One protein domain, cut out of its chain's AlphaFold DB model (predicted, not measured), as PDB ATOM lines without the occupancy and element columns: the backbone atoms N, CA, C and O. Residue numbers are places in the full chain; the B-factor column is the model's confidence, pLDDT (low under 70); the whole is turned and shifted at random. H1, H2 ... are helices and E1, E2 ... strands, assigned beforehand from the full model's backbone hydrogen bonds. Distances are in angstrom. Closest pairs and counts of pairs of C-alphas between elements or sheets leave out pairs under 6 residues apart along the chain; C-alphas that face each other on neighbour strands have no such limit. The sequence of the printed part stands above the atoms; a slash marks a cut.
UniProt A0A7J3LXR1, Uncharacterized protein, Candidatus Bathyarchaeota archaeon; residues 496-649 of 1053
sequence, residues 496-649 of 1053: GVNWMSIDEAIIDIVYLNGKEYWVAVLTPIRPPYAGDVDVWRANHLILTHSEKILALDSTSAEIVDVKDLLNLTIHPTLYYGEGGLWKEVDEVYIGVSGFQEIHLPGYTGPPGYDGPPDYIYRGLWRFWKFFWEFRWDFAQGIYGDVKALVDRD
ATOM      1  N   GLY A 496     271.808 196.545 226.761       83.56
ATOM      2  CA  GLY A 496     272.509 195.502 227.525       83.56
ATOM      3  C   GLY A 496     272.898 194.221 226.767       83.56
ATOM      4  O   GLY A 496     273.507 193.339 227.371       83.56
ATOM      5  N   VAL A 497     272.589 194.101 225.470       87.81
ATOM      6  CA  VAL A 497     272.947 192.951 224.614       87.81
ATOM      7  C   VAL A 497     273.436 193.396 223.233       87.81
ATOM      8  O   VAL A 497     273.229 194.537 222.837       87.81
ATOM      9  N   ASN A 498     274.083 192.493 222.487       88.19
ATOM     10  CA  ASN A 498     274.674 192.772 221.169       88.19
ATOM     11  C   ASN A 498     273.788 192.395 219.964       88.19
ATOM     12  O   ASN A 498     274.173 192.664 218.829       88.19
ATOM     13  N   TRP A 499     272.651 191.738 220.192       88.81
ATOM     14  CA  TRP A 499     271.727 191.263 219.154       88.81
ATOM     15  C   TRP A 499     270.405 192.049 219.114       88.81
ATOM     16  O   TRP A 499     269.537 191.746 218.302       88.81
ATOM     17  N   MET A 500     270.270 193.082 219.952       91.44
ATOM     18  CA  MET A 500     269.201 194.081 219.883       91.44
ATOM     19  C   MET A 500     269.804 195.476 219.749       91.44
ATOM     20  O   MET A 500     270.889 195.731 220.272       91.44
ATOM     21  N   SER A 501     269.096 196.378 219.075       90.62
ATOM     22  CA  SER A 501     269.516 197.764 218.888       90.62
ATOM     23  C   SER A 501     268.386 198.743 219.163       90.62
ATOM     24  O   SER A 501     267.214 198.459 218.919       90.62
ATOM     25  N   ILE A 502     268.767 199.915 219.665       91.06
ATOM     26  CA  ILE A 502     267.896 201.089 219.764       91.06
ATOM     27  C   ILE A 502     268.081 202.045 218.574       91.06
ATOM     28  O   ILE A 502     267.227 202.886 218.308       91.06
ATOM     29  N   ASP A 503     269.197 201.939 217.848       87.81
ATOM     30  CA  ASP A 503     269.531 202.888 216.781       87.81
ATOM     31  C   ASP A 503     268.625 202.701 215.558       87.81
ATOM     32  O   ASP A 503     268.276 203.665 214.885       87.81
ATOM     33  N   GLU A 504     268.192 201.463 215.315       83.88
ATOM     34  CA  GLU A 504     267.223 201.124 214.270       83.88
ATOM     35  C   GLU A 504     265.784 201.022 214.801       83.88
ATOM     36  O   GLU A 504     264.878 200.696 214.040       83.88
ATOM     37  N   ALA A 505     265.579 201.261 216.099       85.44
ATOM     38  CA  ALA A 505     264.285 201.149 216.756       85.44
ATOM     39  C   ALA A 505     263.425 202.402 216.581       85.44
ATOM     40  O   ALA A 505     263.917 203.538 216.589       85.44
ATOM     41  N   ILE A 506     262.112 202.178 216.526       85.44
ATOM     42  CA  ILE A 506     261.116 203.242 216.639       85.44
ATOM     43  C   ILE A 506     261.203 203.829 218.047       85.44
ATOM     44  O   ILE A 506     261.208 203.089 219.035       85.44
ATOM     45  N   ILE A 507     261.253 205.159 218.122       89.94
ATOM     46  CA  ILE A 507     261.128 205.904 219.372       89.94
ATOM     47  C   ILE A 507     260.050 206.948 219.185       89.94
ATOM     48  O   ILE A 507     260.203 207.859 218.373       89.94
ATOM     49  N   ASP A 508     258.991 206.818 219.968       89.75
ATOM     50  CA  ASP A 508     257.807 207.653 219.863       89.75
ATOM     51  C   ASP A 508     257.377 208.174 221.229       89.75
ATOM     52  O   ASP A 508     257.650 207.565 222.268       89.75
ATOM     53  N   ILE A 509     256.682 209.311 221.222       90.69
ATOM     54  CA  ILE A 509     256.050 209.845 222.427       90.69
ATOM     55  C   ILE A 509     254.661 209.230 222.599       90.69
ATOM     56  O   ILE A 509     253.807 209.342 221.716       90.69
ATOM     57  N   VAL A 510     254.437 208.583 223.738       90.56
ATOM     58  CA  VAL A 510     253.198 207.878 224.083       90.56
ATOM     59  C   VAL A 510     252.561 208.538 225.301       90.56
ATOM     60  O   VAL A 510     253.256 208.886 226.256       90.56
ATOM     61  N   TYR A 511     251.238 208.704 225.276       88.00
ATOM     62  CA  TYR A 511     250.477 209.234 226.400       88.00
ATOM     63  C   TYR A 511     249.790 208.097 227.164       88.00
ATOM     64  O   TYR A 511     248.883 207.446 226.644       88.00
ATOM     65  N   LEU A 512     250.226 207.850 228.399       85.50
ATOM     66  CA  LEU A 512     249.717 206.782 229.264       85.50
ATOM     67  C   LEU A 512     249.500 207.313 230.675       85.50
ATOM     68  O   LEU A 512     250.330 208.043 231.209       85.50
ATOM     69  N   ASN A 513     248.388 206.926 231.303       81.06
ATOM     70  CA  ASN A 513     248.084 207.261 232.700       81.06
ATOM     71  C   ASN A 513     248.225 208.764 233.041       81.06
ATOM     72  O   ASN A 513     248.620 209.124 234.147       81.06
ATOM     73  N   GLY A 514     247.906 209.650 232.090       79.50
ATOM     74  CA  GLY A 514     247.972 211.103 232.282       79.50
ATOM     75  C   GLY A 514     249.363 211.727 232.100       79.50
ATOM     76  O   GLY A 514     249.526 212.918 232.380       79.50
ATOM     77  N   LYS A 515     250.356 210.947 231.654       84.75
ATOM     78  CA  LYS A 515     251.749 211.365 231.459       84.75
ATOM     79  C   LYS A 515     252.278 210.988 230.077       84.75
ATOM     80  O   LYS A 515     251.813 210.042 229.447       84.75
ATOM     81  N   GLU A 516     253.284 211.733 229.637       89.94
ATOM     82  CA  GLU A 516     254.011 211.482 228.395       89.94
ATOM     83  C   GLU A 516     255.281 210.660 228.659       89.94
ATOM     84  O   GLU A 516     256.062 210.960 229.564       89.94
ATOM     85  N   TYR A 517     255.515 209.649 227.826       92.00
ATOM     86  CA  TYR A 517     256.698 208.795 227.872       92.00
ATOM     87  C   TYR A 517     257.336 208.708 226.491       92.00
ATOM     88  O   TYR A 517     256.638 208.540 225.494       92.00
ATOM     89  N   TRP A 518     258.663 208.766 226.426       93.00
ATOM     90  CA  TRP A 518     259.407 208.334 225.247       93.00
ATOM     91  C   TRP A 518     259.588 206.822 225.315       93.00
ATOM     92  O   TRP A 518     260.246 206.324 226.228       93.00
ATOM     93  N   VAL A 519     258.997 206.103 224.368       92.75
ATOM     94  CA  VAL A 519     258.992 204.638 224.333       92.75
ATOM     95  C   VAL A 519     259.801 204.161 223.136       92.75
ATOM     96  O   VAL A 519     259.552 204.588 222.013       92.75
ATOM     97  N   ALA A 520     260.747 203.257 223.385       92.44
ATOM     98  CA  ALA A 520     261.584 202.622 222.379       92.44
ATOM     99  C   ALA A 520     261.319 201.113 222.327       92.44
ATOM    100  O   ALA A 520     261.529 200.401 223.316       92.44
ATOM    101  N   VAL A 521     260.899 200.618 221.163       91.69
ATOM    102  CA  VAL A 521     260.700 199.183 220.912       91.69
ATOM    103  C   VAL A 521     261.960 198.624 220.263       91.69
ATOM    104  O   VAL A 521     262.209 198.885 219.089       91.69
ATOM    105  N   LEU A 522     262.779 197.887 221.020       92.25
ATOM    106  CA  LEU A 522     264.087 197.448 220.524       92.25
ATOM    107  C   LEU A 522     263.952 196.505 219.331       92.25
ATOM    108  O   LEU A 522     263.099 195.618 219.328       92.25
ATOM    109  N   THR A 523     264.842 196.660 218.355       92.81
ATOM    110  CA  THR A 523     264.853 195.855 217.133       92.81
ATOM    111  C   THR A 523     265.906 194.757 217.213       92.81
ATOM    112  O   THR A 523     267.017 195.007 217.689       92.81
ATOM    113  N   PRO A 524     265.617 193.535 216.733       93.69
ATOM    114  CA  PRO A 524     266.636 192.506 216.597       93.69
ATOM    115  C   PRO A 524     267.588 192.881 215.453       93.69
ATOM    116  O   PRO A 524     267.143 193.199 214.349       93.69
ATOM    117  N   ILE A 525     268.896 192.817 215.694       92.88
ATOM    118  CA  ILE A 525     269.938 193.129 214.706       92.88
ATOM    119  C   ILE A 525     270.940 191.988 214.571       92.88
ATOM    120  O   ILE A 525     271.106 191.156 215.463       92.88
ATOM    121  N   ARG A 526     271.651 191.966 213.442       89.31
ATOM    122  CA  ARG A 526     272.749 191.025 213.228       89.31
ATOM    123  C   ARG A 526     273.978 191.477 214.028       89.31
ATOM    124  O   ARG A 526     274.547 192.517 213.690       89.31
ATOM    125  N   PRO A 527     274.446 190.708 215.027       84.38
ATOM    126  CA  PRO A 527     275.686 191.044 215.710       84.38
ATOM    127  C   PRO A 527     276.881 190.887 214.751       84.38
ATOM    128  O   PRO A 527     276.843 190.050 213.842       84.38
ATOM    129  N   PRO A 528     277.973 191.649 214.941       80.50
ATOM    130  CA  PRO A 528     279.196 191.449 214.174       80.50
ATOM    131  C   PRO A 528     279.784 190.064 214.484       80.50
ATOM    132  O   PRO A 528     280.196 189.782 215.609       80.50
ATOM    133  N   TYR A 529     279.805 189.182 213.481       76.81
ATOM    134  CA  TYR A 529     280.318 187.820 213.624       76.81
ATOM    135  C   TYR A 529     281.846 187.778 213.499       76.81
ATOM    136  O   TYR A 529     282.421 188.356 212.579       76.81
ATOM    137  N   ALA A 530     282.504 187.030 214.387       67.88
ATOM    138  CA  ALA A 530     283.903 186.645 214.225       67.88
ATOM    139  C   ALA A 530     283.974 185.214 213.657       67.88
ATOM    140  O   ALA A 530     283.581 184.267 214.336       67.88
ATOM    141  N   GLY A 531     284.482 185.045 212.430       73.44
ATOM    142  CA  GLY A 531     284.667 183.733 211.785       73.44
ATOM    143  C   GLY A 531     283.561 183.324 210.799       73.44
ATOM    144  O   GLY A 531     282.792 184.161 210.334       73.44
ATOM    145  N   ASP A 532     283.514 182.031 210.458       63.78
ATOM    146  CA  ASP A 532     282.560 181.437 209.503       63.78
ATOM    147  C   ASP A 532     281.272 180.999 210.227       63.78
ATOM    148  O   ASP A 532     281.067 179.828 210.547       63.78
ATOM    149  N   VAL A 533     280.444 181.980 210.597       77.44
ATOM    150  CA  VAL A 533     279.138 181.743 211.232       77.44
ATOM    151  C   VAL A 533     278.080 181.549 210.149       77.44
ATOM    152  O   VAL A 533     278.005 182.329 209.202       77.44
ATOM    153  N   ASP A 534     277.207 180.553 210.314       86.50
ATOM    154  CA  ASP A 534     276.036 180.377 209.451       86.50
ATOM    155  C   ASP A 534     275.011 181.498 209.694       86.50
ATOM    156  O   ASP A 534     274.070 181.375 210.484       86.50
ATOM    157  N   VAL A 535     275.216 182.614 208.989       89.38
ATOM    158  CA  VAL A 535     274.394 183.829 209.069       89.38
ATOM    159  C   VAL A 535     272.925 183.535 208.783       89.38
ATOM    160  O   VAL A 535     272.040 184.159 209.365       89.38
ATOM    161  N   TRP A 536     272.644 182.579 207.896       91.25
ATOM    162  CA  TRP A 536     271.271 182.249 207.548       91.25
ATOM    163  C   TRP A 536     270.554 181.621 208.739       91.25
ATOM    164  O   TRP A 536     269.487 182.107 209.105       91.25
ATOM    165  N   ARG A 537     271.144 180.606 209.388       90.69
ATOM    166  CA  ARG A 537     270.525 179.976 210.568       90.69
ATOM    167  C   ARG A 537     270.393 180.964 211.720       90.69
ATOM    168  O   ARG A 537     269.352 180.988 212.367       90.69
ATOM    169  N   ALA A 538     271.394 181.821 211.926       91.06
ATOM    170  CA  ALA A 538     271.316 182.868 212.937       91.06
ATOM    171  C   ALA A 538     270.114 183.801 212.703       91.06
ATOM    172  O   ALA A 538     269.298 183.977 213.602       91.06
ATOM    173  N   ASN A 539     269.948 184.319 211.484       92.62
ATOM    174  CA  ASN A 539     268.866 185.252 211.160       92.62
ATOM    175  C   ASN A 539     267.468 184.597 211.111       92.62
ATOM    176  O   ASN A 539     266.485 185.277 211.383       92.62
ATOM    177  N   HIS A 540     267.368 183.320 210.717       92.94
ATOM    178  CA  HIS A 540     266.075 182.668 210.448       92.94
ATOM    179  C   HIS A 540     265.573 181.774 211.591       92.94
ATOM    180  O   HIS A 540     264.389 181.454 211.603       92.94
ATOM    181  N   LEU A 541     266.442 181.338 212.512       93.25
ATOM    182  CA  LEU A 541     266.099 180.366 213.566       93.25
ATOM    183  C   LEU A 541     266.422 180.848 214.984       93.25
ATOM    184  O   LEU A 541     265.811 180.363 215.928       93.25
ATOM    185  N   ILE A 542     267.409 181.736 215.143       92.00
ATOM    186  CA  ILE A 542     267.931 182.125 216.463       92.00
ATOM    187  C   ILE A 542     267.489 183.549 216.820       92.00
ATOM    188  O   ILE A 542     266.896 183.762 217.872       92.00
ATOM    189  N   LEU A 543     267.760 184.519 215.939       92.94
ATOM    190  CA  LEU A 543     267.459 185.944 216.114       92.94
ATOM    191  C   LEU A 543     266.059 186.275 215.563       92.94
ATOM    192  O   LEU A 543     265.900 186.968 214.554       92.94
ATOM    193  N   THR A 544     265.033 185.706 216.191       92.94
ATOM    194  CA  THR A 544     263.645 185.709 215.695       92.94
ATOM    195  C   THR A 544     262.770 186.819 216.276       92.94
ATOM    196  O   THR A 544     261.810 187.220 215.617       92.94
ATOM    197  N   HIS A 545     263.076 187.330 217.468       93.12
ATOM    198  CA  HIS A 545     262.210 188.259 218.193       93.12
ATOM    199  C   HIS A 545     263.005 189.260 219.044       93.12
ATOM    200  O   HIS A 545     264.223 189.152 219.187       93.12
ATOM    201  N   SER A 546     262.297 190.256 219.573       91.88
ATOM    202  CA  SER A 546     262.769 191.198 220.591       91.88
ATOM    203  C   SER A 546     261.984 190.996 221.885       91.88
ATOM    204  O   SER A 546     260.834 190.561 221.856       91.88
ATOM    205  N   GLU A 547     262.599 191.302 223.025       89.56
ATOM    206  CA  GLU A 547     262.030 191.012 224.353       89.56
ATOM    207  C   GLU A 547     261.989 192.218 225.291       89.56
ATOM    208  O   GLU A 547     261.711 192.100 226.490       89.56
ATOM    209  N   LYS A 548     262.356 193.393 224.775       87.62
ATOM    210  CA  LYS A 548     262.601 194.563 225.607       87.62
ATOM    211  C   LYS A 548     262.037 195.820 224.977       87.62
ATOM    212  O   LYS A 548     262.322 196.152 223.828       87.62
ATOM    213  N   ILE A 549     261.280 196.538 225.793       90.31
ATOM    214  CA  ILE A 549     260.761 197.865 225.499       90.31
ATOM    215  C   ILE A 549     261.307 198.770 226.591       90.31
ATOM    216  O   ILE A 549     261.279 198.416 227.770       90.31
ATOM    217  N   LEU A 550     261.858 199.907 226.192       91.25
ATOM    218  CA  LEU A 550     262.424 200.883 227.111       91.25
ATOM    219  C   LEU A 550     261.521 202.113 227.142       91.25
ATOM    220  O   LEU A 550     261.082 202.567 226.089       91.25
ATOM    221  N   ALA A 551     261.264 202.657 228.330       92.31
ATOM    222  CA  ALA A 551     260.495 203.881 228.493       92.31
ATOM    223  C   ALA A 551     261.259 204.905 229.338       92.31
ATOM    224  O   ALA A 551     261.941 204.568 230.306       92.31
ATOM    225  N   LEU A 552     261.123 206.171 228.962       91.81
ATOM    226  CA  LEU A 552     261.669 207.325 229.665       91.81
ATOM    227  C   LEU A 552     260.520 208.296 229.934       91.81
ATOM    228  O   LEU A 552     259.864 208.739 228.991       91.81
ATOM    229  N   ASP A 553     260.273 208.634 231.199       91.69
ATOM    230  CA  ASP A 553     259.323 209.694 231.554       91.69
ATOM    231  C   ASP A 553     259.820 211.010 230.941       91.69
ATOM    232  O   ASP A 553     260.943 211.461 231.201       91.69
ATOM    233  N   SER A 554     258.999 211.612 230.077       88.69
ATOM    234  CA  SER A 554     259.413 212.771 229.288       88.69
ATOM    235  C   SER A 554     259.659 214.011 230.157       88.69
ATOM    236  O   SER A 554     260.402 214.906 229.743       88.69
ATOM    237  N   THR A 555     259.062 214.047 231.352       87.06
ATOM    238  CA  THR A 555     259.005 215.202 232.261       87.06
ATOM    239  C   THR A 555     260.088 215.152 233.325       87.06
ATOM    240  O   THR A 555     260.679 216.173 233.662       87.06
ATOM    241  N   SER A 556     260.367 213.959 233.848       85.94
ATOM    242  CA  SER A 556     261.278 213.752 234.973       85.94
ATOM    243  C   SER A 556     262.639 213.193 234.553       85.94
ATOM    244  O   SER A 556     263.552 213.154 235.378       85.94
ATOM    245  N   ALA A 557     262.784 212.794 233.280       85.56
ATOM    246  CA  ALA A 557     263.969 212.131 232.732       85.56
ATOM    247  C   ALA A 557     264.306 210.788 233.414       85.56
ATOM    248  O   ALA A 557     265.419 210.278 233.273       85.56
ATOM    249  N   GLU A 558     263.354 210.205 234.142       89.00
ATOM    250  CA  GLU A 558     263.517 208.915 234.803       89.00
ATOM    251  C   GLU A 558     263.233 207.764 233.836       89.00
ATOM    252  O   GLU A 558     262.268 207.784 233.069       89.00
ATOM    253  N   ILE A 559     264.091 206.748 233.872       87.62
ATOM    254  CA  ILE A 559     263.923 205.536 233.075       87.62
ATOM    255  C   ILE A 559     263.026 204.591 233.854       87.62
ATOM    256  O   ILE A 559     263.323 204.245 234.996       87.62
ATOM    257  N   VAL A 560     261.936 204.180 233.219       86.38
ATOM    258  CA  VAL A 560     260.902 203.348 233.827       86.38
ATOM    259  C   VAL A 560     260.905 201.998 233.124       86.38
ATOM    260  O   VAL A 560     260.942 201.930 231.893       86.38
ATOM    261  N   ASP A 561     260.868 200.914 233.899       80.88
ATOM    262  CA  ASP A 561     260.660 199.591 233.323       80.88
ATOM    263  C   ASP A 561     259.221 199.499 232.801       80.88
ATOM    264  O   ASP A 561     258.248 199.737 233.522       80.88
ATOM    265  N   VAL A 562     259.077 199.144 231.527       80.12
ATOM    266  CA  VAL A 562     257.770 198.948 230.893       80.12
ATOM    267  C   VAL A 562     256.993 197.826 231.582       80.12
ATOM    268  O   VAL A 562     255.764 197.878 231.634       80.12
ATOM    269  N   LYS A 563     257.698 196.850 232.176       78.12
ATOM    270  CA  LYS A 563     257.093 195.805 233.003       78.12
ATOM    271  C   LYS A 563     256.309 196.398 234.173       78.12
ATOM    272  O   LYS A 563     255.174 195.988 234.403       78.12
ATOM    273  N   ASP A 564     256.882 197.385 234.855       78.31
ATOM    274  CA  ASP A 564     256.246 198.062 235.987       78.31
ATOM    275  C   ASP A 564     255.147 199.021 235.512       78.31
ATOM    276  O   ASP A 564     254.076 199.087 236.111       78.31
ATOM    277  N   LEU A 565     255.369 199.720 234.391       80.12
ATOM    278  CA  LEU A 565     254.393 200.655 233.819       80.12
ATOM    279  C   LEU A 565     253.075 199.967 233.421       80.12
ATOM    280  O   LEU A 565     251.999 200.545 233.581       80.12
ATOM    281  N   LEU A 566     253.169 198.745 232.898       78.38
ATOM    282  CA  LEU A 566     252.042 197.955 232.397       78.38
ATOM    283  C   LEU A 566     251.635 196.816 233.348       78.38
ATOM    284  O   LEU A 566     250.763 196.023 233.002       78.38
ATOM    285  N   ASN A 567     252.247 196.721 234.535       79.06
ATOM    286  CA  ASN A 567     252.040 195.635 235.505       79.06
ATOM    287  C   ASN A 567     252.177 194.220 234.894       79.06
ATOM    288  O   ASN A 567     251.402 193.311 235.209       79.06
ATOM    289  N   LEU A 568     253.158 194.014 234.010       78.81
ATOM    290  CA  LEU A 568     253.367 192.735 233.328       78.81
ATOM    291  C   LEU A 568     254.045 191.723 234.255       78.81
ATOM    292  O   LEU A 568     255.011 192.019 234.954       78.81
ATOM    293  N   THR A 569     253.592 190.471 234.213       75.69
ATOM    294  CA  THR A 569     254.231 189.368 234.956       75.69
ATOM    295  C   THR A 569     255.363 188.706 234.159       75.69
ATOM    296  O   THR A 569     256.342 188.239 234.747       75.69
ATOM    297  N   ILE A 570     255.269 188.749 232.827       80.56
ATOM    298  CA  ILE A 570     256.115 188.072 231.830       80.56
ATOM    299  C   ILE A 570     256.812 189.138 230.964       80.56
ATOM    300  O   ILE A 570     256.313 190.259 230.850       80.56
ATOM    301  N   HIS A 571     257.966 188.821 230.371       80.19
ATOM    302  CA  HIS A 571     258.581 189.715 229.380       80.19
ATOM    303  C   HIS A 571     257.738 189.782 228.095       80.19
ATOM    304  O   HIS A 571     257.293 188.736 227.614       80.19
ATOM    305  N   PRO A 572     257.542 190.975 227.500       83.88
ATOM    306  CA  PRO A 572     256.875 191.078 226.208       83.88
ATOM    307  C   PRO A 572     257.727 190.376 225.145       83.88
ATOM    308  O   PRO A 572     258.933 190.581 225.103       83.88
ATOM    309  N   THR A 573     257.117 189.565 224.282       88.50
ATOM    310  CA  THR A 573     257.807 188.915 223.156       88.50
ATOM    311  C   THR A 573     257.294 189.477 221.840       88.50
ATOM    312  O   THR A 573     256.117 189.353 221.508       88.50
ATOM    313  N   LEU A 574     258.185 190.116 221.090       92.50
ATOM    314  CA  LEU A 574     257.872 190.889 219.892       92.50
ATOM    315  C   LEU A 574     258.487 190.200 218.671       92.50
ATOM    316  O   LEU A 574     259.684 190.321 218.400       92.50
ATOM    317  N   TYR A 575     257.671 189.451 217.937       95.06
ATOM    318  CA  TYR A 575     258.086 188.762 216.711       95.06
ATOM    319  C   TYR A 575     257.922 189.632 215.462       95.06
ATOM    320  O   TYR A 575     258.538 189.349 214.434       95.06
ATOM    321  N   TYR A 576     257.146 190.706 215.566       95.25
ATOM    322  CA  TYR A 576     256.883 191.680 214.516       95.25
ATOM    323  C   TYR A 576     257.295 193.080 214.990       95.25
ATOM    324  O   TYR A 576     257.368 193.338 216.191       95.25
ATOM    325  N   GLY A 577     257.562 193.984 214.051       93.94
ATOM    326  CA  GLY A 577     257.944 195.367 214.348       93.94
ATOM    327  C   GLY A 577     258.428 196.110 213.104       93.94
ATOM    328  O   GLY A 577     258.075 195.733 211.988       93.94
ATOM    329  N   GLU A 578     259.247 197.150 213.272       91.88
ATOM    330  CA  GLU A 578     259.889 197.876 212.163       91.88
ATOM    331  C   GLU A 578     261.397 198.011 212.380       91.88
ATOM    332  O   GLU A 578     261.844 198.177 213.508       91.88
ATOM    333  N   GLY A 579     262.177 197.986 211.295       90.38
ATOM    334  CA  GLY A 579     263.640 198.115 211.356       90.38
ATOM    335  C   GLY A 579     264.369 196.797 211.648       90.38
ATOM    336  O   GLY A 579     263.748 195.753 211.866       90.38
ATOM    337  N   GLY A 580     265.704 196.814 211.589       91.94
ATOM    338  CA  GLY A 580     266.535 195.640 211.850       91.94
ATOM    339  C   GLY A 580     266.172 194.409 211.023       91.94
ATOM    340  O   GLY A 580     265.769 194.473 209.855       91.94
ATOM    341  N   LEU A 581     266.282 193.247 211.664       93.38
ATOM    342  CA  LEU A 581     265.991 191.951 211.058       93.38
ATOM    343  C   LEU A 581     264.512 191.764 210.698       93.38
ATOM    344  O   LEU A 581     264.222 190.898 209.873       93.38
ATOM    345  N   TRP A 582     263.578 192.552 211.244       93.94
ATOM    346  CA  TRP A 582     262.178 192.504 210.799       93.94
ATOM    347  C   TRP A 582     262.027 192.975 209.350       93.94
ATOM    348  O   TRP A 582     261.215 192.420 208.610       93.94
ATOM    349  N   LYS A 583     262.856 193.942 208.933       92.25
ATOM    350  CA  LYS A 583     262.902 194.479 207.567       92.25
ATOM    351  C   LYS A 583     263.869 193.721 206.654       92.25
ATOM    352  O   LYS A 583     263.570 193.534 205.478       92.25
ATOM    353  N   GLU A 584     265.032 193.308 207.167       91.81
ATOM    354  CA  GLU A 584     266.060 192.626 206.362       91.81
ATOM    355  C   GLU A 584     265.735 191.164 206.033       91.81
ATOM    356  O   GLU A 584     266.239 190.632 205.042       91.81
ATOM    357  N   VAL A 585     264.961 190.489 206.887       91.81
ATOM    358  CA  VAL A 585     264.711 189.048 206.792       91.81
ATOM    359  C   VAL A 585     263.233 188.812 206.533       91.81
ATOM    360  O   VAL A 585     262.393 189.032 207.406       91.81
ATOM    361  N   ASP A 586     262.933 188.322 205.331       84.06
ATOM    362  CA  ASP A 586     261.559 188.116 204.875       84.06
ATOM    363  C   ASP A 586     260.807 187.046 205.686       84.06
ATOM    364  O   ASP A 586     259.594 187.162 205.853       84.06
ATOM    365  N   GLU A 587     261.497 186.011 206.186       92.88
ATOM    366  CA  GLU A 587     260.876 184.865 206.863       92.88
ATOM    367  C   GLU A 587     261.736 184.339 208.022       92.88
ATOM    368  O   GLU A 587     262.959 184.287 207.921       92.88
ATOM    369  N   VAL A 588     261.108 183.878 209.103       95.31
ATOM    370  CA  VAL A 588     261.772 183.097 210.166       95.31
ATOM    371  C   VAL A 588     261.015 181.811 210.430       95.31
ATOM    372  O   VAL A 588     259.796 181.760 210.260       95.31
ATOM    373  N   TYR A 589     261.730 180.773 210.850       95.00
ATOM    374  CA  TYR A 589     261.165 179.447 211.058       95.00
ATOM    375  C   TYR A 589     261.160 179.093 212.539       95.00
ATOM    376  O   TYR A 589     262.196 179.099 213.200       95.00
ATOM    377  N   ILE A 590     259.978 178.759 213.044       93.75
ATOM    378  CA  ILE A 590     259.719 178.575 214.474       93.75
ATOM    379  C   ILE A 590     259.600 177.090 214.833       93.75
ATOM    380  O   ILE A 590     259.085 176.279 214.055       93.75
ATOM    381  N   GLY A 591     260.053 176.728 216.035       88.38
ATOM    382  CA  GLY A 591     259.908 175.372 216.577       88.38
ATOM    383  C   GLY A 591     260.685 174.287 215.818       88.38
ATOM    384  O   GLY A 591     260.239 173.139 215.760       88.38
ATOM    385  N   VAL A 592     261.827 174.633 215.216       90.88
ATOM    386  CA  VAL A 592     262.688 173.678 214.500       90.88
ATOM    387  C   VAL A 592     263.504 172.853 215.497       90.88
ATOM    388  O   VAL A 592     264.230 173.391 216.329       90.88
ATOM    389  N   SER A 593     263.410 171.523 215.406       86.44
ATOM    390  CA  SER A 593     264.097 170.622 216.340       86.44
ATOM    391  C   SER A 593     265.622 170.801 216.300       86.44
ATOM    392  O   SER A 593     266.223 170.794 215.227       86.44
ATOM    393  N   GLY A 594     266.244 170.939 217.475       85.31
ATOM    394  CA  GLY A 594     267.692 171.127 217.628       85.31
ATOM    395  C   GLY A 594     268.164 172.585 217.643       85.31
ATOM    396  O   GLY A 594     269.336 172.820 217.923       85.31
ATOM    397  N   PHE A 595     267.272 173.551 217.405       88.81
ATOM    398  CA  PHE A 595     267.559 174.985 217.501       88.81
ATOM    399  C   PHE A 595     266.704 175.623 218.601       88.81
ATOM    400  O   PHE A 595     265.555 175.235 218.801       88.81
ATOM    401  N   GLN A 596     267.282 176.578 219.327       89.62
ATOM    402  CA  GLN A 596     266.594 177.373 220.343       89.62
ATOM    403  C   GLN A 596     266.748 178.851 219.997       89.62
ATOM    404  O   GLN A 596     267.817 179.276 219.548       89.62
ATOM    405  N   GLU A 597     265.670 179.603 220.187       91.62
ATOM    406  CA  GLU A 597     265.660 181.050 220.009       91.62
ATOM    407  C   GLU A 597     266.500 181.713 221.113       91.62
ATOM    408  O   GLU A 597     266.679 181.152 222.200       91.62
ATOM    409  N   ILE A 598     267.084 182.878 220.819       90.69
ATOM    410  CA  ILE A 598     267.863 183.609 221.821       90.69
ATOM    411  C   ILE A 598     266.928 184.372 222.761       90.69
ATOM    412  O   ILE A 598     265.997 185.023 222.305       90.69
ATOM    413  N   HIS A 599     267.220 184.320 224.059       91.62
ATOM    414  CA  HIS A 599     266.471 185.023 225.097       91.62
ATOM    415  C   HIS A 599     267.413 185.853 225.978       91.62
ATOM    416  O   HIS A 599     268.608 185.554 226.114       91.62
ATOM    417  N   LEU A 600     266.873 186.894 226.602       87.94
ATOM    418  CA  LEU A 600     267.557 187.725 227.580       87.94
ATOM    419  C   LEU A 600     267.960 186.926 228.833       87.94
ATOM    420  O   LEU A 600     267.249 186.011 229.263       87.94
ATOM    421  N   PRO A 601     269.068 187.302 229.498       85.50
ATOM    422  CA  PRO A 601     269.398 186.753 230.807       85.50
ATOM    423  C   PRO A 601     268.270 187.023 231.814       85.50
ATOM    424  O   PRO A 601     267.932 188.176 232.072       85.50
ATOM    425  N   GLY A 602     267.702 185.964 232.399       82.94
ATOM    426  CA  GLY A 602     266.589 186.079 233.351       82.94
ATOM    427  C   GLY A 602     265.202 186.203 232.710       82.94
ATOM    428  O   GLY A 602     264.246 186.502 233.423       82.94
ATOM    429  N   TYR A 603     265.086 185.954 231.400       86.44
ATOM    430  CA  TYR A 603     263.808 185.897 230.700       86.44
ATOM    431  C   TYR A 603     262.808 184.958 231.395       86.44
ATOM    432  O   TYR A 603     263.127 183.840 231.805       86.44
ATOM    433  N   THR A 604     261.573 185.441 231.508       84.69
ATOM    434  CA  THR A 604     260.418 184.721 232.046       84.69
ATOM    435  C   THR A 604     259.310 184.789 231.004       84.69
ATOM    436  O   THR A 604     258.778 185.868 230.755       84.69
ATOM    437  N   GLY A 605     259.010 183.648 230.380       85.75
ATOM    438  CA  GLY A 605     258.030 183.492 229.303       85.75
ATOM    439  C   GLY A 605     258.196 182.163 228.551       85.75
ATOM    440  O   GLY A 605     258.968 181.306 229.001       85.75
ATOM    441  N   PRO A 606     257.438 181.936 227.465       87.81
ATOM    442  CA  PRO A 606     257.543 180.719 226.663       87.81
ATOM    443  C   PRO A 606     258.924 180.598 225.981       87.81
ATOM    444  O   PRO A 606     259.491 181.598 225.562       87.81
ATOM    445  N   PRO A 607     259.476 179.378 225.814       87.19
ATOM    446  CA  PRO A 607     260.828 179.153 225.265       87.19
ATOM    447  C   PRO A 607     260.969 179.414 223.747       87.19
ATOM    448  O   PRO A 607     261.921 178.956 223.121       87.19
ATOM    449  N   GLY A 608     259.972 180.037 223.129       89.44
ATOM    450  CA  GLY A 608     259.853 180.278 221.697       89.44
ATOM    451  C   GLY A 608     258.412 180.639 221.352       89.44
ATOM    452  O   GLY A 608     257.555 180.701 222.236       89.44
ATOM    453  N   TYR A 609     258.133 180.839 220.067       93.00
ATOM    454  CA  TYR A 609     256.829 181.334 219.628       93.00
ATOM    455  C   TYR A 609     255.669 180.376 219.952       93.00
ATOM    456  O   TYR A 609     255.658 179.220 219.511       93.00
ATOM    457  N   ASP A 610     254.661 180.876 220.665       91.00
ATOM    458  CA  ASP A 610     253.450 180.159 221.082       91.00
ATOM    459  C   ASP A 610     252.177 180.588 220.324       91.00
ATOM    460  O   ASP A 610     251.132 179.942 220.450       91.00
ATOM    461  N   GLY A 611     252.265 181.608 219.466       90.19
ATOM    462  CA  GLY A 611     251.179 182.032 218.584       90.19
ATOM    463  C   GLY A 611     250.954 181.136 217.346       90.19
ATOM    464  O   GLY A 611     251.688 180.174 217.079       90.19
ATOM    465  N   PRO A 612     249.926 181.438 216.528       92.62
ATOM    466  CA  PRO A 612     249.683 180.720 215.279       92.62
ATOM    467  C   PRO A 612     250.682 181.142 214.181       92.62
ATOM    468  O   PRO A 612     250.885 182.342 213.993       92.62
ATOM    469  N   PRO A 613     251.276 180.207 213.413       95.06
ATOM    470  CA  PRO A 613     252.193 180.548 212.322       95.06
ATOM    471  C   PRO A 613     251.484 181.276 211.173       95.06
ATOM    472  O   PRO A 613     250.288 181.076 210.959       95.06
ATOM    473  N   ASP A 614     252.234 182.047 210.384       95.00
ATOM    474  CA  ASP A 614     251.717 182.693 209.169       95.00
ATOM    475  C   ASP A 614     251.559 181.696 208.015       95.00
ATOM    476  O   ASP A 614     250.591 181.747 207.256       95.00
ATOM    477  N   TYR A 615     252.515 180.771 207.882       95.44
ATOM    478  CA  TYR A 615     252.494 179.736 206.853       95.44
ATOM    479  C   TYR A 615     253.148 178.439 207.337       95.44
ATOM    480  O   TYR A 615     254.001 178.442 208.227       95.44
ATOM    481  N   ILE A 616     252.753 177.307 206.749       95.31
ATOM    482  CA  ILE A 616     253.341 175.995 207.045       95.31
ATOM    483  C   ILE A 616     253.774 175.341 205.734       95.31
ATOM    484  O   ILE A 616     252.942 174.924 204.927       95.31
ATOM    485  N   TYR A 617     255.082 175.196 205.545       94.69
ATOM    486  CA  TYR A 617     255.653 174.529 204.381       94.69
ATOM    487  C   TYR A 617     255.548 173.008 204.512       94.69
ATOM    488  O   TYR A 617     256.135 172.406 205.418       94.69
ATOM    489  N   ARG A 618     254.847 172.373 203.562       93.31
ATOM    490  CA  ARG A 618     254.600 170.919 203.530       93.31
ATOM    491  C   ARG A 618     255.024 170.281 202.209       93.31
ATOM    492  O   ARG A 618     254.971 170.912 201.151       93.31
ATOM    493  N   GLY A 619     255.406 169.003 202.264       92.62
ATOM    494  CA  GLY A 619     255.606 168.143 201.090       92.62
ATOM    495  C   GLY A 619     256.484 168.757 199.992       92.62
ATOM    496  O   GLY A 619     257.632 169.131 200.240       92.62
ATOM    497  N   LEU A 620     255.937 168.852 198.773       92.19
ATOM    498  CA  LEU A 620     256.637 169.410 197.612       92.19
ATOM    499  C   LEU A 620     257.012 170.882 197.807       92.19
ATOM    500  O   LEU A 620     258.103 171.264 197.408       92.19
ATOM    501  N   TRP A 621     256.147 171.700 198.410       94.19
ATOM    502  CA  TRP A 621     256.397 173.137 198.566       94.19
ATOM    503  C   TRP A 621     257.519 173.420 199.565       94.19
ATOM    504  O   TRP A 621     258.349 174.294 199.314       94.19
ATOM    505  N   ARG A 622     257.631 172.603 200.623       94.94
ATOM    506  CA  ARG A 622     258.814 172.583 201.500       94.94
ATOM    507  C   ARG A 622     260.073 172.245 200.705       94.94
ATOM    508  O   ARG A 622     261.046 172.989 200.753       94.94
ATOM    509  N   PHE A 623     260.051 171.142 199.954       94.75
ATOM    510  CA  PHE A 623     261.195 170.755 199.126       94.75
ATOM    511  C   PHE A 623     261.574 171.875 198.147       94.75
ATOM    512  O   PHE A 623     262.737 172.248 198.080       94.75
ATOM    513  N   TRP A 624     260.597 172.448 197.441       94.38
ATOM    514  CA  TRP A 624     260.790 173.482 196.427       94.38
ATOM    515  C   TRP A 624     261.468 174.735 196.988       94.38
ATOM    516  O   TRP A 624     262.489 175.160 196.453       94.38
ATOM    517  N   LYS A 625     260.940 175.289 198.086       93.44
ATOM    518  CA  LYS A 625     261.476 176.486 198.752       93.44
ATOM    519  C   LYS A 625     262.929 176.271 199.192       93.44
ATOM    520  O   LYS A 625     263.829 176.967 198.729       93.44
ATOM    521  N   PHE A 626     263.175 175.254 200.017       94.69
ATOM    522  CA  PHE A 626     264.485 175.050 200.637       94.69
ATOM    523  C   PHE A 626     265.544 174.475 199.687       94.69
ATOM    524  O   PHE A 626     266.736 174.709 199.884       94.69
ATOM    525  N   PHE A 627     265.138 173.773 198.624       94.00
ATOM    526  CA  PHE A 627     266.048 173.349 197.556       94.00
ATOM    527  C   PHE A 627     266.724 174.560 196.906       94.00
ATOM    528  O   PHE A 627     267.943 174.571 196.733       94.00
ATOM    529  N   TRP A 628     265.944 175.598 196.589       90.50
ATOM    530  CA  TRP A 628     266.459 176.810 195.951       90.50
ATOM    531  C   TRP A 628     267.214 177.737 196.911       90.50
ATOM    532  O   TRP A 628     268.039 178.522 196.454       90.50
ATOM    533  N   GLU A 629     267.011 177.597 198.222       90.56
ATOM    534  CA  GLU A 629     267.838 178.239 199.258       90.56
ATOM    535  C   GLU A 629     269.120 177.449 199.583       90.56
ATOM    536  O   GLU A 629     269.903 177.844 200.449       90.56
ATOM    537  N   PHE A 630     269.361 176.325 198.894       92.44
ATOM    538  CA  PHE A 630     270.465 175.399 199.167       92.44
ATOM    539  C   PHE A 630     270.470 174.887 200.622       92.44
ATOM    540  O   PHE A 630     271.524 174.663 201.221       92.44
ATOM    541  N   ARG A 631     269.279 174.698 201.200       92.62
ATOM    542  CA  ARG A 631     269.038 174.145 202.541       92.62
ATOM    543  C   ARG A 631     268.488 172.730 202.423       92.62
ATOM    544  O   ARG A 631     267.307 172.453 202.619       92.62
ATOM    545  N   TRP A 632     269.368 171.821 202.012       90.94
ATOM    546  CA  TRP A 632     269.019 170.434 201.699       90.94
ATOM    547  C   TRP A 632     268.456 169.661 202.893       90.94
ATOM    548  O   TRP A 632     267.587 168.815 202.710       90.94
ATOM    549  N   ASP A 633     268.912 169.983 204.099       90.44
ATOM    550  CA  ASP A 633     268.412 169.455 205.368       90.44
ATOM    551  C   ASP A 633     266.921 169.772 205.579       90.44
ATOM    552  O   ASP A 633     266.126 168.880 205.889       90.44
ATOM    553  N   PHE A 634     266.516 171.014 205.310       92.62
ATOM    554  CA  PHE A 634     265.108 171.421 205.331       92.62
ATOM    555  C   PHE A 634     264.319 170.824 204.158       92.62
ATOM    556  O   PHE A 634     263.211 170.311 204.345       92.62
ATOM    557  N   ALA A 635     264.895 170.821 202.951       92.69
ATOM    558  CA  ALA A 635     264.233 170.307 201.751       92.69
ATOM    559  C   ALA A 635     263.892 168.809 201.865       92.69
ATOM    560  O   ALA A 635     262.788 168.391 201.504       92.69
ATOM    561  N   GLN A 636     264.810 168.007 202.418       92.06
ATOM    562  CA  GLN A 636     264.628 166.569 202.650       92.06
ATOM    563  C   GLN A 636     263.605 166.260 203.752       92.06
ATOM    564  O   GLN A 636     263.105 165.138 203.820       92.06
ATOM    565  N   GLY A 637     263.241 167.248 204.575       89.25
ATOM    566  CA  GLY A 637     262.239 167.089 205.623       89.25
ATOM    567  C   GLY A 637     262.750 166.470 206.910       89.25
ATOM    568  O   GLY A 637     261.948 165.883 207.633       89.25
ATOM    569  N   ILE A 638     264.046 166.614 207.210       90.25
ATOM    570  CA  ILE A 638     264.656 166.133 208.462       90.25
ATOM    571  C   ILE A 638     263.908 166.698 209.684       90.25
ATOM    572  O   ILE A 638     263.717 165.996 210.672       90.25
ATOM    573  N   TYR A 639     263.423 167.937 209.577       88.81
ATOM    574  CA  TYR A 639     262.716 168.656 210.640       88.81
ATOM    575  C   TYR A 639     261.181 168.599 210.532       88.81
ATOM    576  O   TYR A 639     260.492 169.328 211.238       88.81
ATOM    577  N   GLY A 640     260.620 167.752 209.658       91.31
ATOM    578  CA  GLY A 640     259.170 167.668 209.458       91.31
ATOM    579  C   GLY A 640     258.577 168.877 208.722       91.31
ATOM    580  O   GLY A 640     259.192 169.417 207.797       91.31
ATOM    581  N   ASP A 641     257.340 169.240 209.058       93.81
ATOM    582  CA  ASP A 641     256.670 170.426 208.512       93.81
ATOM    583  C   ASP A 641     257.257 171.695 209.136       93.81
ATOM    584  O   ASP A 641     257.393 171.788 210.355       93.81
ATOM    585  N   VAL A 642     257.580 172.687 208.303       94.94
ATOM    586  CA  VAL A 642     258.274 173.901 208.754       94.94
ATOM    587  C   VAL A 642     257.267 175.034 208.897       94.94
ATOM    588  O   VAL A 642     256.639 175.439 207.919       94.94
ATOM    589  N   LYS A 643     257.110 175.538 210.120       95.38
ATOM    590  CA  LYS A 643     256.267 176.692 210.443       95.38
ATOM    591  C   LYS A 643     257.063 177.978 210.231       95.38
ATOM    592  O   LYS A 643     258.204 178.052 210.684       95.38
ATOM    593  N   ALA A 644     256.467 178.968 209.580       95.88
ATOM    594  CA  ALA A 644     257.120 180.227 209.251       95.88
ATOM    595  C   ALA A 644     256.310 181.441 209.723       95.88
ATOM    596  O   ALA A 644     255.076 181.421 209.668       95.88
ATOM    597  N   LEU A 645     257.025 182.489 210.134       96.50
ATOM    598  CA  LEU A 645     256.514 183.855 210.237       96.50
ATOM    599  C   LEU A 645     257.072 184.657 209.059       96.50
ATOM    600  O   LEU A 645     258.273 184.591 208.798       96.50
ATOM    601  N   VAL A 646     256.217 185.378 208.337       93.81
ATOM    602  CA  VAL A 646     256.532 185.973 207.023       93.81
ATOM    603  C   VAL A 646     256.244 187.470 207.029       93.81
ATOM    604  O   VAL A 646     255.292 187.899 207.667       93.81
ATOM    605  N   ASP A 647     257.025 188.275 206.302       92.62
ATOM    606  CA  ASP A 647     256.877 189.736 206.233       92.62
ATOM    607  C   ASP A 647     256.786 190.353 207.638       92.62
ATOM    608  O   ASP A 647     255.768 190.927 207.998       92.62
ATOM    609  N   ARG A 648     257.800 190.187 208.490       93.94
ATOM    610  CA  ARG A 648     257.693 190.626 209.895       93.94
ATOM    611  C   ARG A 648     257.660 192.146 210.089       93.94
ATOM    612  O   ARG A 648     257.255 192.611 211.150       93.94
ATOM    613  N   ASP A 649     258.067 192.892 209.066       93.94
ATOM    614  CA  ASP A 649     257.906 194.340 208.985       93.94
ATOM    615  C   ASP A 649     256.411 194.715 208.921       93.94
ATOM    616  O   ASP A 649     255.718 194.451 207.927       93.94
TER     617      ASP A 649
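This is residues 496 to 649 of the 1053 residues of an uncharacterized protein of Candidatus Bathyarchaeota archaeon (UniProt A0A7J3LXR1). The domain is elongated, with a small sheet toward each end: a strongly twisted sheet of four strands, E1 to E4, at one end, and a sheet of three strands, E5, E7 and E6, at the other, with the helices H4 and H5 at the far end beyond it. The short helix H3 sits between the two sheets, H1 stands beside E5, and residues 529 to 534 stick out as a free loop. The printed part has 154 residues, with the named elements in the order E1 E2 H1 E3 E4 H2 H3 E5 E6 H4 H5 E7; the sheets run E1 E2 E3 E4 and E5 E7 E6, both antiparallel. The class is mixed, helices and strands, with 74 residues, under half, in named elements. It is only just compact, close to loose, with a radius of gyration of the C-alphas of 17.7 A and spans of 57 by 34 by 26 A.

E1, residues 500 to 512, bends by 84 degrees at residue 504 and forms a hairpin with E2, residues 515 to 524; N 510 and O 517 are 2.8 A apart. E2 and E3, residues 549 to 553, are antiparallel at 155 degrees, with N 518 and O 552 at 2.8 A. E3 and E4, residues 559 to 561, form a hairpin, with N 560 and O 551 at 2.9 A. H2, residues 562 to 565, only grazes this sheet. H3, residues 580 to 584, is on it at a height of 7.8 A, only just over E2, on which 3 of its C-alphas fall; the closest C-alphas of H3 and E2, Gly 580 and Thr 523, are 5.5 A apart. H1, residues 535 to 542, stands at the level of the other sheet; its closest C-alpha to E5, residues 587 to 590, is that of His 540, 4.3 A from that of Val 588. E5 and E7, residues 642 to 646, have N 588 and O 645 at 2.9 A; E7 and E6, residues 615 to 617, have N 617 and O 642 at 2.8 A. H4, residues 619 to 628, only grazes this sheet and touches H5, residues 632 to 635, with the C-alphas of Phe 623 and Ala 635 closest at 4.0 A. In H1, H3 and H4 every O i to N i+4 pair is within hydrogen-bond range; H2 and H5 are too short for one.

E1 begins at C-alpha 500 (269.201, 194.081, 219.883) and spans 25.1 A; E2 spans 28.3 A, E3 13.4 A and H4 14.8 A. E7, 12.3 A, ends at C-alpha 646 (256.532, 185.973, 207.023).

The two C-alphas farthest apart, those of Ser 556 and Leu 620, are 58.2 A apart. The printed part has no cut. The links H2 to H3 and E5 to E6 are long, with 14 and 24 residues. Mean pLDDT of the printed part is 89.2; residues 530 and 532 are under 70.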